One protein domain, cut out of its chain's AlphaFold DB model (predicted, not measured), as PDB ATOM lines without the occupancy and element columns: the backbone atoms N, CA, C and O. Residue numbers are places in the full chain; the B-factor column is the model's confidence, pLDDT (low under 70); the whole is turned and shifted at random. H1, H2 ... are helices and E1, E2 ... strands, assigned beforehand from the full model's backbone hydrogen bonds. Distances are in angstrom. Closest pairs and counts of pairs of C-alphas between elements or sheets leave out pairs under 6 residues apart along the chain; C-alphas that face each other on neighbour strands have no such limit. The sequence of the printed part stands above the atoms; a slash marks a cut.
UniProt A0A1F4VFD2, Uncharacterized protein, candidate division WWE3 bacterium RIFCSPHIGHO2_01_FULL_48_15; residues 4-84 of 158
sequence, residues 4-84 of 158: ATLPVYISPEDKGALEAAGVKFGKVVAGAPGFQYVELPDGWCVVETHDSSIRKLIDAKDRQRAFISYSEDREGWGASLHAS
ATOM      1  N   ALA A   4     -31.362  28.405 -16.260       90.69
ATOM      2  CA  ALA A   4     -32.441  29.333 -16.567       90.69
ATOM      3  C   ALA A   4     -32.780  29.277 -18.063       90.69
ATOM      4  O   ALA A   4     -32.028  28.724 -18.873       90.69
ATOM      5  N   THR A   5     -33.915  29.864 -18.432       94.06
ATOM      6  CA  THR A   5     -34.283  30.096 -19.827       94.06
ATOM      7  C   THR A   5     -34.490  31.584 -20.067       94.06
ATOM      8  O   THR A   5     -35.034  32.290 -19.219       94.06
ATOM      9  N   LEU A   6     -34.044  32.060 -21.226       95.56
ATOM     10  CA  LEU A   6     -34.284  33.418 -21.712       95.56
ATOM     11  C   LEU A   6     -34.947  33.361 -23.094       95.56
ATOM     12  O   LEU A   6     -34.881  32.316 -23.751       95.56
ATOM     13  N   PRO A   7     -35.594  34.448 -23.545       95.25
ATOM     14  CA  PRO A   7     -36.152  34.516 -24.889       95.25
ATOM     15  C   PRO A   7     -35.110  34.252 -25.982       95.25
ATOM     16  O   PRO A   7     -33.924  34.535 -25.813       95.25
ATOM     17  N   VAL A   8     -35.549  33.725 -27.122       93.50
ATOM     18  CA  VAL A   8     -34.705  33.613 -28.326       93.50
ATOM     19  C   VAL A   8     -34.583  34.959 -29.039       93.50
ATOM     20  O   VAL A   8     -33.520  35.278 -29.569       93.50
ATOM     21  N   TYR A   9     -35.642  35.771 -29.009       91.38
ATOM     22  CA  TYR A   9     -35.662  37.095 -29.624       91.38
ATOM     23  C   TYR A   9     -34.949  38.114 -28.733       91.38
ATOM     24  O   TYR A   9     -35.535  38.723 -27.836       91.38
ATOM     25  N   ILE A  10     -33.652  38.265 -28.987       94.25
ATOM     26  CA  ILE A  10     -32.754  39.211 -28.324       94.25
ATOM     27  C   ILE A  10     -32.003  39.966 -29.421       94.25
ATOM     28  O   ILE A  10     -31.525  39.344 -30.375       94.25
ATOM     29  N   SER A  11     -31.893  41.292 -29.308       94.81
ATOM     30  CA  SER A  11     -31.075  42.059 -30.251       94.81
ATOM     31  C   SER A  11     -29.594  41.646 -30.144       94.81
ATOM     32  O   SER A  11     -29.155  41.205 -29.076       94.81
ATOM     33  N   PRO A  12     -28.783  41.773 -31.213       95.50
ATOM     34  CA  PRO A  12     -27.351  41.474 -31.133       95.50
ATOM     35  C   PRO A  12     -26.621  42.283 -30.050       95.50
ATOM     36  O   PRO A  12     -25.727  41.757 -29.392       95.50
ATOM     37  N   GLU A  13     -27.035  43.534 -29.842       94.75
ATOM     38  CA  GLU A  13     -26.478  44.446 -28.837       94.75
ATOM     39  C   GLU A  13     -26.780  43.958 -27.414       94.75
ATOM     40  O   GLU A  13     -25.866  43.792 -26.605       94.75
ATOM     41  N   ASP A  14     -28.047  43.639 -27.130       96.75
ATOM     42  CA  ASP A  14     -28.472  43.119 -25.825       96.75
ATOM     43  C   ASP A  14     -27.806  41.774 -25.517       96.75
ATOM     44  O   ASP A  14     -27.355  41.528 -24.394       96.75
ATOM     45  N   LYS A  15     -27.710  40.898 -26.526       96.38
ATOM     46  CA  LYS A  15     -27.045  39.602 -26.389       96.38
ATOM     47  C   LYS A  15     -25.562  39.780 -26.068       96.38
ATOM     48  O   LYS A  15     -25.083  39.170 -25.114       96.38
ATOM     49  N   GLY A  16     -24.866  40.643 -26.812       96.31
ATOM     50  CA  GLY A  16     -23.450  40.938 -26.592       96.31
ATOM     51  C   GLY A  16     -23.179  41.522 -25.204       96.31
ATOM     52  O   GLY A  16     -22.218  41.124 -24.549       96.31
ATOM     53  N   ALA A  17     -24.057  42.396 -24.705       95.81
ATOM     54  CA  ALA A  17     -23.928  42.952 -23.360       95.81
ATOM     55  C   ALA A  17     -24.097  41.899 -22.255       95.81
ATOM     56  O   ALA A  17     -23.359  41.909 -21.268       95.81
ATOM     57  N   LEU A  18     -25.032  40.960 -22.422       96.75
ATOM     58  CA  LEU A  18     -25.207  39.854 -21.481       96.75
ATOM     59  C   LEU A  18     -24.041  38.855 -21.537       96.75
ATOM     60  O   LEU A  18     -23.586  38.402 -20.487       96.75
ATOM     61  N   GLU A  19     -23.518  38.549 -22.728       96.25
ATOM     62  CA  GLU A  19     -22.325  37.704 -22.893       96.25
ATOM     63  C   GLU A  19     -21.085  38.341 -22.256       96.25
ATOM     64  O   GLU A  19     -20.349  37.665 -21.536       96.25
ATOM     65  N   ALA A  20     -20.897  39.654 -22.426       94.44
ATOM     66  CA  ALA A  20     -19.836  40.409 -21.759       94.44
ATOM     67  C   ALA A  20     -19.956  40.370 -20.224       94.44
ATOM     68  O   ALA A  20     -18.948  40.426 -19.522       94.44
ATOM     69  N   ALA A  21     -21.176  40.221 -19.700       94.31
ATOM     70  CA  ALA A  21     -21.444  40.041 -18.276       94.31
ATOM     71  C   ALA A  21     -21.350  38.574 -17.800       94.31
ATOM     72  O   ALA A  21     -21.610  38.293 -16.630       94.31
ATOM     73  N   GLY A  22     -20.979  37.637 -18.679       94.75
ATOM     74  CA  GLY A  22     -20.750  36.228 -18.350       94.75
ATOM     75  C   GLY A  22     -21.945  35.299 -18.573       94.75
ATOM     76  O   GLY A  22     -21.850  34.114 -18.246       94.75
ATOM     77  N   VAL A  23     -23.057  35.789 -19.133       96.50
ATOM     78  CA  VAL A  23     -24.174  34.927 -19.545       96.50
ATOM     79  C   VAL A  23     -23.749  34.092 -20.748       96.50
ATOM     80  O   VAL A  23     -23.234  34.622 -21.728       96.50
ATOM     81  N   LYS A  24     -24.006  32.783 -20.716       97.12
ATOM     82  CA  LYS A  24     -23.775  31.915 -21.878       97.12
ATOM     83  C   LYS A  24     -25.092  31.435 -22.453       97.12
ATOM     84  O   LYS A  24     -25.865  30.765 -21.769       97.12
ATOM     85  N   PHE A  25     -25.321  31.743 -23.724       96.44
ATOM     86  CA  PHE A  25     -26.502  31.297 -24.455       96.44
ATOM     87  C   PHE A  25     -26.314  29.880 -25.001       96.44
ATOM     88  O   PHE A  25     -25.291  29.553 -25.599       96.44
ATOM     89  N   GLY A  26     -27.308  29.029 -24.763       95.81
ATOM     90  CA  GLY A  26     -27.304  27.621 -25.129       95.81
ATOM     91  C   GLY A  26     -28.271  27.295 -26.264       95.81
ATOM     92  O   GLY A  26     -28.554  28.100 -27.147       95.81
ATOM     93  N   LYS A  27     -28.768  26.056 -26.255       96.00
ATOM     94  CA  LYS A  27     -29.720  25.568 -27.261       96.00
ATOM     95  C   LYS A  27     -31.134  26.071 -26.974       96.00
ATOM     96  O   LYS A  27     -31.517  26.235 -25.814       96.00
ATOM     97  N   VAL A  28     -31.920  26.213 -28.039       95.25
ATOM     98  CA  VAL A  28     -33.375  26.405 -27.970       95.25
ATOM     99  C   VAL A  28     -34.021  25.247 -27.197       95.25
ATOM    100  O   VAL A  28     -33.598  24.093 -27.313       95.25
ATOM    101  N   VAL A  29     -35.030  25.559 -26.386       93.31
ATOM    102  CA  VAL A  29     -35.750  24.594 -25.553       93.31
ATOM    103  C   VAL A  29     -36.686  23.756 -26.427       93.31
ATOM    104  O   VAL A  29     -37.542  24.280 -27.140       93.31
ATOM    105  N   ALA A  30     -36.551  22.429 -26.359       92.56
ATOM    106  CA  ALA A  30     -37.452  21.517 -27.062       92.56
ATOM    107  C   ALA A  30     -38.896  21.692 -26.557       92.56
ATOM    108  O   ALA A  30     -39.139  21.651 -25.354       92.56
ATOM    109  N   GLY A  31     -39.843  21.902 -27.476       89.75
ATOM    110  CA  GLY A  31     -41.249  22.174 -27.146       89.75
ATOM    111  C   GLY A  31     -41.559  23.627 -26.761       89.75
ATOM    112  O   GLY A  31     -42.727  23.952 -26.583       89.75
ATOM    113  N   ALA A  32     -40.554  24.506 -26.678       87.69
ATOM    114  CA  ALA A  32     -40.726  25.931 -26.386       87.69
ATOM    115  C   ALA A  32     -39.762  26.781 -27.245       87.69
ATOM    116  O   ALA A  32     -38.798  27.342 -26.723       87.69
ATOM    117  N   PRO A  33     -39.994  26.881 -28.570       88.44
ATOM    118  CA  PRO A  33     -39.045  27.482 -29.511       88.44
ATOM    119  C   PRO A  33     -38.772  28.976 -29.276       88.44
ATOM    120  O   PRO A  33     -37.750  29.479 -29.728       88.44
ATOM    121  N   GLY A  34     -39.643  29.675 -28.541       89.31
ATOM    122  CA  GLY A  34     -39.425  31.063 -28.121       89.31
ATOM    123  C   GLY A  34     -38.381  31.232 -27.011       89.31
ATOM    124  O   GLY A  34     -38.044  32.363 -26.668       89.31
ATOM    125  N   PHE A  35     -37.852  30.136 -26.458       93.00
ATOM    126  CA  PHE A  35     -36.909  30.144 -25.343       93.00
ATOM    127  C   PHE A  35     -35.644  29.339 -25.631       93.00
ATOM    128  O   PHE A  35     -35.658  28.327 -26.328       93.00
ATOM    129  N   GLN A  36     -34.542  29.756 -25.019       95.44
ATOM    130  CA  GLN A  36     -33.254  29.070 -25.039       95.44
ATOM    131  C   GLN A  36     -32.726  28.886 -23.620       95.44
ATOM    132  O   GLN A  36     -32.964  29.718 -22.744       95.44
ATOM    133  N   TYR A  37     -32.008  27.788 -23.394       96.38
ATOM    134  CA  TYR A  37     -31.281  27.577 -22.147       96.38
ATOM    135  C   TYR A  37     -30.135  28.572 -22.025       96.38
ATOM    136  O   TYR A  37     -29.475  28.875 -23.019       96.38
ATOM    137  N   VAL A  38     -29.856  29.016 -20.802       97.06
ATOM    138  CA  VAL A  38     -28.696  29.856 -20.504       97.06
ATOM    139  C   VAL A  38     -27.978  29.393 -19.239       97.06
ATOM    140  O   VAL A  38     -28.596  28.862 -18.312       97.06
ATOM    141  N   GLU A  39     -26.668  29.620 -19.200       97.38
ATOM    142  CA  GLU A  39     -25.893  29.625 -17.958       97.38
ATOM    143  C   GLU A  39     -25.792  31.072 -17.480       97.38
ATOM    144  O   GLU A  39     -25.237  31.923 -18.179       97.38
ATOM    145  N   LEU A  40     -26.361  31.351 -16.309       96.69
ATOM    146  CA  LEU A  40     -26.240  32.653 -15.663       96.69
ATOM    147  C   LEU A  40     -24.999  32.677 -14.753       96.69
ATOM    148  O   LEU A  40     -24.670  31.633 -14.177       96.69
ATOM    149  N   PRO A  41     -24.340  33.839 -14.584       95.69
ATOM    150  CA  PRO A  41     -23.308  34.008 -13.568       95.69
ATOM    151  C   PRO A  41     -23.839  33.721 -12.157       95.69
ATOM    152  O   PRO A  41     -25.042  33.806 -11.895       95.69
ATOM    153  N   ASP A  42     -22.939  33.402 -11.230       94.62
ATOM    154  CA  ASP A  42     -23.329  33.089  -9.857       94.62
ATOM    155  C   ASP A  42     -24.079  34.261  -9.203       94.62
ATOM    156  O   ASP A  42     -23.713  35.429  -9.341       94.62
ATOM    157  N   GLY A  43     -25.170  33.937  -8.507       94.56
ATOM    158  CA  GLY A  43     -26.049  34.909  -7.854       94.56
ATOM    159  C   GLY A  43     -27.028  35.637  -8.782       94.56
ATOM    160  O   GLY A  43     -27.886  36.353  -8.278       94.56
ATOM    161  N   TRP A  44     -26.959  35.447 -10.104       96.69
ATOM    162  CA  TRP A  44     -27.958  35.996 -11.024       96.69
ATOM    163  C   TRP A  44     -29.216  35.130 -11.062       96.69
ATOM    164  O   TRP A  44     -29.150  33.897 -11.004       96.69
ATOM    165  N   CYS A  45     -30.374  35.762 -11.236       96.25
ATOM    166  CA  CYS A  45     -31.633  35.046 -11.407       96.25
ATOM    167  C   CYS A  45     -32.681  35.854 -12.179       96.25
ATOM    168  O   CYS A  45     -32.574  37.067 -12.356       96.25
ATOM    169  N   VAL A  46     -33.703  35.147 -12.661       95.81
ATOM    170  CA  VAL A  46     -34.906  35.758 -13.229       95.81
ATOM    171  C   VAL A  46     -35.955  35.852 -12.127       95.81
ATOM    172  O   VAL A  46     -36.263  34.844 -11.493       95.81
ATOM    173  N   VAL A  47     -36.510  37.043 -11.924       95.00
ATOM    174  CA  VAL A  47     -37.564  37.309 -10.940       95.00
ATOM    175  C   VAL A  47     -38.840  37.787 -11.617       95.00
ATOM    176  O   VAL A  47     -38.815  38.480 -12.641       95.00
ATOM    177  N   GLU A  48     -39.970  37.400 -11.035       92.50
ATOM    178  CA  GLU A  48     -41.289  37.860 -11.458       92.50
ATOM    179  C   GLU A  48     -41.546  39.281 -10.964       92.50
ATOM    180  O   GLU A  48     -41.066  39.685  -9.903       92.50
ATOM    181  N   THR A  49     -42.284  40.059 -11.756       91.31
ATOM    182  CA  THR A  49     -42.775  41.368 -11.323       91.31
ATOM    183  C   THR A  49     -44.260  41.281 -10.982       91.31
ATOM    184  O   THR A  49     -44.899  40.255 -11.197       91.31
ATOM    185  N   HIS A  50     -44.828  42.365 -10.448       88.50
ATOM    186  CA  HIS A  50     -46.276  42.457 -10.243       88.50
ATOM    187  C   HIS A  50     -47.074  42.362 -11.550       88.50
ATOM    188  O   HIS A  50     -48.245  41.995 -11.520       88.50
ATOM    189  N   ASP A  51     -46.448  42.696 -12.680       86.81
ATOM    190  CA  ASP A  51     -47.027  42.513 -13.999       86.81
ATOM    191  C   ASP A  51     -46.643  41.124 -14.522       86.81
ATOM    192  O   ASP A  51     -45.469  40.836 -14.761       86.81
ATOM    193  N   SER A  52     -47.638  40.256 -14.721       85.38
ATOM    194  CA  SER A  52     -47.429  38.895 -15.230       85.38
ATOM    195  C   SER A  52     -46.795  38.858 -16.623       85.38
ATOM    196  O   SER A  52     -46.242  37.832 -17.016       85.38
ATOM    197  N   SER A  53     -46.870  39.959 -17.376       89.56
ATOM    198  CA  SER A  53     -46.245  40.088 -18.692       89.56
ATOM    199  C   SER A  53     -44.777  40.516 -18.627       89.56
ATOM    200  O   SER A  53     -44.106  40.526 -19.658       89.56
ATOM    201  N   ILE A  54     -44.241  40.836 -17.442       91.88
ATOM    202  CA  ILE A  54     -42.878  41.348 -17.286       91.88
ATOM    203  C   ILE A  54     -42.111  40.551 -16.230       91.88
ATOM    204  O   ILE A  54     -42.533  40.376 -15.086       91.88
ATOM    205  N   ARG A  55     -40.903  40.128 -16.598       95.25
ATOM    206  CA  ARG A  55     -39.898  39.587 -15.678       95.25
ATOM    207  C   ARG A  55     -38.629  40.427 -15.717       95.25
ATOM    208  O   ARG A  55     -38.378  41.157 -16.674       95.25
ATOM    209  N   LYS A  56     -37.809  40.313 -14.676       95.88
ATOM    210  CA  LYS A  56     -36.499  40.970 -14.594       95.88
ATOM    211  C   LYS A  56     -35.402  39.924 -14.500       95.88
ATOM    212  O   LYS A  56     -35.552  38.942 -13.783       95.88
ATOM    213  N   LEU A  57     -34.292  40.155 -15.188       96.62
ATOM    214  CA  LEU A  57     -33.029  39.478 -14.914       96.62
ATOM    215  C   LEU A  57     -32.246  40.362 -13.944       96.62
ATOM    216  O   LEU A  57     -31.924  41.501 -14.292       96.62
ATOM    217  N   ILE A  58     -31.967  39.855 -12.750       95.94
ATOM    218  CA  ILE A  58     -31.216  40.562 -11.709       95.94
ATOM    219  C   ILE A  58     -29.861  39.894 -11.482       95.94
ATOM    220  O   ILE A  58     -29.728  38.678 -11.633       95.94
ATOM    221  N   ASP A  59     -28.850  40.697 -11.159       95.25
ATOM    222  CA  ASP A  59     -27.529  40.191 -10.787       95.25
ATOM    223  C   ASP A  59     -27.401  39.891  -9.287       95.25
ATOM    224  O   ASP A  59     -28.300  40.160  -8.493       95.25
ATOM    225  N   ALA A  60     -26.236  39.378  -8.886       94.88
ATOM    226  CA  ALA A  60     -25.911  39.053  -7.496       94.88
ATOM    227  C   ALA A  60     -25.964  40.248  -6.520       94.88
ATOM    228  O   ALA A  60     -25.918  40.048  -5.307       94.88
ATOM    229  N   LYS A  61     -26.022  41.485  -7.028       93.44
ATOM    230  CA  LYS A  61     -26.125  42.722  -6.240       93.44
ATOM    231  C   LYS A  61     -27.537  43.314  -6.301       93.44
ATOM    232  O   LYS A  61     -27.707  44.486  -5.976       93.44
ATOM    233  N   ASP A  62     -28.517  42.516  -6.726       93.56
ATOM    234  CA  ASP A  62     -29.926  42.892  -6.861       93.56
ATOM    235  C   ASP A  62     -30.152  44.054  -7.849       93.56
ATOM    236  O   ASP A  62     -31.027  44.905  -7.683       93.56
ATOM    237  N   ARG A  63     -29.321  44.130  -8.899       94.44
ATOM    238  CA  ARG A  63     -29.444  45.147  -9.950       94.44
ATOM    239  C   ARG A  63     -30.078  44.554 -11.191       94.44
ATOM    240  O   ARG A  63     -29.652  43.506 -11.676       94.44
ATOM    241  N   GLN A  64     -31.048  45.264 -11.759       95.50
ATOM    242  CA  GLN A  64     -31.699  44.851 -12.995       95.50
ATOM    243  C   GLN A  64     -30.733  44.942 -14.187       95.50
ATOM    244  O   GLN A  64     -30.309  46.026 -14.585       95.50
ATOM    245  N   ARG A  65     -30.439  43.789 -14.790       96.25
ATOM    246  CA  ARG A  65     -29.573  43.625 -15.967       96.25
ATOM    247  C   ARG A  65     -30.341  43.532 -17.268       96.25
ATOM    248  O   ARG A  65     -29.845  43.962 -18.301       96.25
ATOM    249  N   ALA A  66     -31.560  43.019 -17.218       96.62
ATOM    250  CA  ALA A  66     -32.480  43.037 -18.341       96.62
ATOM    251  C   ALA A  66     -33.922  43.012 -17.839       96.62
ATOM    252  O   ALA A  66     -34.188  42.599 -16.707       96.62
ATOM    253  N   PHE A  67     -34.852  43.427 -18.690       94.75
ATOM    254  CA  PHE A  67     -36.254  43.067 -18.527       94.75
ATOM    255  C   PHE A  67     -36.677  42.153 -19.673       94.75
ATOM    256  O   PHE A  67     -36.119  42.198 -20.770       94.75
ATOM    257  N   ILE A  68     -37.636  41.292 -19.375       95.75
ATOM    258  CA  ILE A  68     -38.197  40.303 -20.280       95.75
ATOM    259  C   ILE A  68     -39.676  40.628 -20.388       95.75
ATOM    260  O   ILE A  68     -40.360  40.652 -19.365       95.75
ATOM    261  N   SER A  69     -40.151  40.893 -21.596       93.56
ATOM    262  CA  SER A  69     -41.564  41.149 -21.869       93.56
ATOM    263  C   SER A  69     -42.178  39.979 -22.615       93.56
ATOM    264  O   SER A  69     -41.587  39.453 -23.558       93.56
ATOM    265  N   TYR A  70     -43.375  39.601 -22.189       90.44
ATOM    266  CA  TYR A  70     -44.204  38.581 -22.802       90.44
ATOM    267  C   TYR A  70     -45.397  39.247 -23.462       90.44
ATOM    268  O   TYR A  70     -46.117  40.019 -22.830       90.44
ATOM    269  N   SER A  71     -45.612  38.943 -24.732       85.69
ATOM    270  CA  SER A  71     -46.744  39.461 -25.486       85.69
ATOM    271  C   SER A  71     -47.397  38.329 -26.248       85.69
ATOM    272  O   SER A  71     -46.720  37.544 -26.907       85.69
ATOM    273  N   GLU A  72     -48.717  38.265 -26.180       81.06
ATOM    274  CA  GLU A  72     -49.501  37.436 -27.083       81.06
ATOM    275  C   GLU A  72     -49.827  38.269 -28.324       81.06
ATOM    276  O   GLU A  72     -50.376  39.369 -28.220       81.06
ATOM    277  N   ASP A  73     -49.448  37.774 -29.496       67.12
ATOM    278  CA  ASP A  73     -49.838  38.344 -30.775       67.12
ATOM    279  C   ASP A  73     -50.624  37.319 -31.606       67.12
ATOM    280  O   ASP A  73     -50.955  36.221 -31.156       67.12
ATOM    281  N   ARG A  74     -50.995  37.703 -32.832       51.03
ATOM    282  CA  ARG A  74     -51.783  36.841 -33.726       51.03
ATOM    283  C   ARG A  74     -51.040  35.574 -34.166       51.03
ATOM    284  O   ARG A  74     -51.699  34.655 -34.646       51.03
ATOM    285  N   GLU A  75     -49.717  35.538 -34.047       63.09
ATOM    286  CA  GLU A  75     -48.861  34.408 -34.422       63.09
ATOM    287  C   GLU A  75     -48.533  33.510 -33.218       63.09
ATOM    288  O   GLU A  75     -48.054  32.388 -33.393       63.09
ATOM    289  N   GLY A  76     -48.871  33.958 -32.005       69.50
ATOM    290  CA  GLY A  76     -48.850  33.168 -30.784       69.50
ATOM    291  C   GLY A  76     -48.238  33.920 -29.609       69.50
ATOM    292  O   GLY A  76     -48.309  35.140 -29.493       69.50
ATOM    293  N   TRP A  77     -47.648  33.161 -28.688       71.62
ATOM    294  CA  TRP A  77     -47.032  33.711 -27.486       71.62
ATOM    295  C   TRP A  77     -45.552  34.026 -27.740       71.62
ATOM    296  O   TRP A  77     -44.743  33.122 -27.968       71.62
ATOM    297  N   GLY A  78     -45.207  35.312 -27.717       82.00
ATOM    298  CA  GLY A  78     -43.864  35.837 -27.935       82.00
ATOM    299  C   GLY A  78     -43.207  36.316 -26.643       82.00
ATOM    300  O   GLY A  78     -43.866  36.734 -25.690       82.00
ATOM    301  N   ALA A  79     -41.878  36.269 -26.615       90.69
ATOM    302  CA  ALA A  79     -41.081  36.843 -25.540       90.69
ATOM    303  C   ALA A  79     -39.903  37.615 -26.137       90.69
ATOM    304  O   ALA A  79     -39.245  37.117 -27.053       90.69
ATOM    305  N   SER A  80     -39.611  38.793 -25.596       92.56
ATOM    306  CA  SER A  80     -38.433  39.589 -25.943       92.56
ATOM    307  C   SER A  80     -37.641  39.946 -24.692       92.56
ATOM    308  O   SER A  80     -38.176  39.988 -23.582       92.56
ATOM    309  N   LEU A  81     -36.342  40.176 -24.867       95.81
ATOM    310  CA  LEU A  81     -35.451  40.632 -23.807       95.81
ATOM    311  C   LEU A  81     -34.764  41.920 -24.236       95.81
ATOM    312  O   LEU A  81     -34.289  42.022 -25.365       95.81
ATOM    313  N   HIS A  82     -34.645  42.849 -23.291       95.69
ATOM    314  CA  HIS A  82     -33.928  44.103 -23.470       95.69
ATOM    315  C   HIS A  82     -32.950  44.312 -22.316       95.69
ATOM    316  O   HIS A  82     -33.349  44.313 -21.140       95.69
ATOM    317  N   ALA A  83     -31.668  44.487 -22.637       96.38
ATOM    318  CA  ALA A  83     -30.651  44.763 -21.643       96.38
ATOM    319  C   ALA A  83     -30.903  46.140 -21.020       96.38
ATOM    320  O   ALA A  83     -31.371  47.097 -21.637       96.38
ATOM    321  N   SER A  84     -30.644  46.222 -19.727       95.56
ATOM    322  CA  SER A  84     -30.856  47.425 -18.947       95.56
ATOM    323  C   SER A  84     -29.603  48.284 -18.975       95.56
ATOM    324  O   SER A  84     -28.512  47.809 -18.687       95.56
TER     325      SER A  84
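This is residues 4 to 84 of the 158 residues of an uncharacterized protein of candidate division WWE3 bacterium RIFCSPHIGHO2_01_FULL_48_15 (UniProt A0A1F4VFD2). A curled, strongly twisted sheet of four strands, E4 E5 E6 E7, makes one half of this domain, and a smaller sheet of three, E1 E3 E2, makes the other, with its edge strand E1 nearest the larger sheet. The one named helix, H1, sits at one side, by the end of E7. The printed part has 81 residues, with E1 H1 E2 E3 E4 E5 E6 E7 along the chain; both sheets are antiparallel, and the class is mostly strand. The whole is compact, with a radius of gyration of the C-alphas of 12.2 A and spans of 37 by 29 by 22 A.

Find C-alpha 4 at (-32.441, 29.333, -16.567), where E1, residues 4 to 7, begins. H1 follows at residues 12 to 20, 12.1 A long, starting from C-alpha 12 at (-27.351, 41.474, -31.133). Next come E2, residues 24 to 29, and E3, residues 32 to 39, 17.5 A long, which bends by 59 degrees at residue 35. Read on to E4, residues 45 to 48, and E5, residues 54 to 58. E6, residues 64 to 73, is the longest strand at 26.2 A, and E7, residues 76 to 83, runs 23.4 A to C-alpha 83 at (-30.651, 44.763, -21.643).

E4 E5 E6 E7 form a meander, each strand the antiparallel neighbour of the one before. Look for N 47 and O 56 between E4 and E5, 2.8 A; N 55 and O 68 between E5 and E6, 2.9 A; and N 78 and O 71 between E6 and E7, 2.8 A. In the smaller sheet look for N 36 and O 6 between E1 and E3, 2.9 A, and N 26 and O 37 between E3 and E2, 2.8 A. E1, H1 and E2 make a split strand-helix-strand unit, two strands of one sheet joined through a helix, with E3 between them in the sheet, and its crossover is right-handed. Between the sheets, the closest C-alphas of E1 and E7 are those of Pro 7 and Ala 79, 5.5 A; E3 and E4 are apart. Residues 9 to 10 pair in parallel with residues 80 to 81 of E7. H1 only grazes the larger sheet, with its residues 13 to 18; its closest C-alphas to E7 are those of Asp 14 and Ala 83, 5.0 A. In H1 every O i to N i+4 pair is within hydrogen-bond range.

The two farthest C-alphas are those of Lys 61 and Arg 74, 38.1 A apart. The printed part has no cut, and its links between named elements are tight. The mean pLDDT of the printed part is 91.9; residues 73 to 76 are under 70.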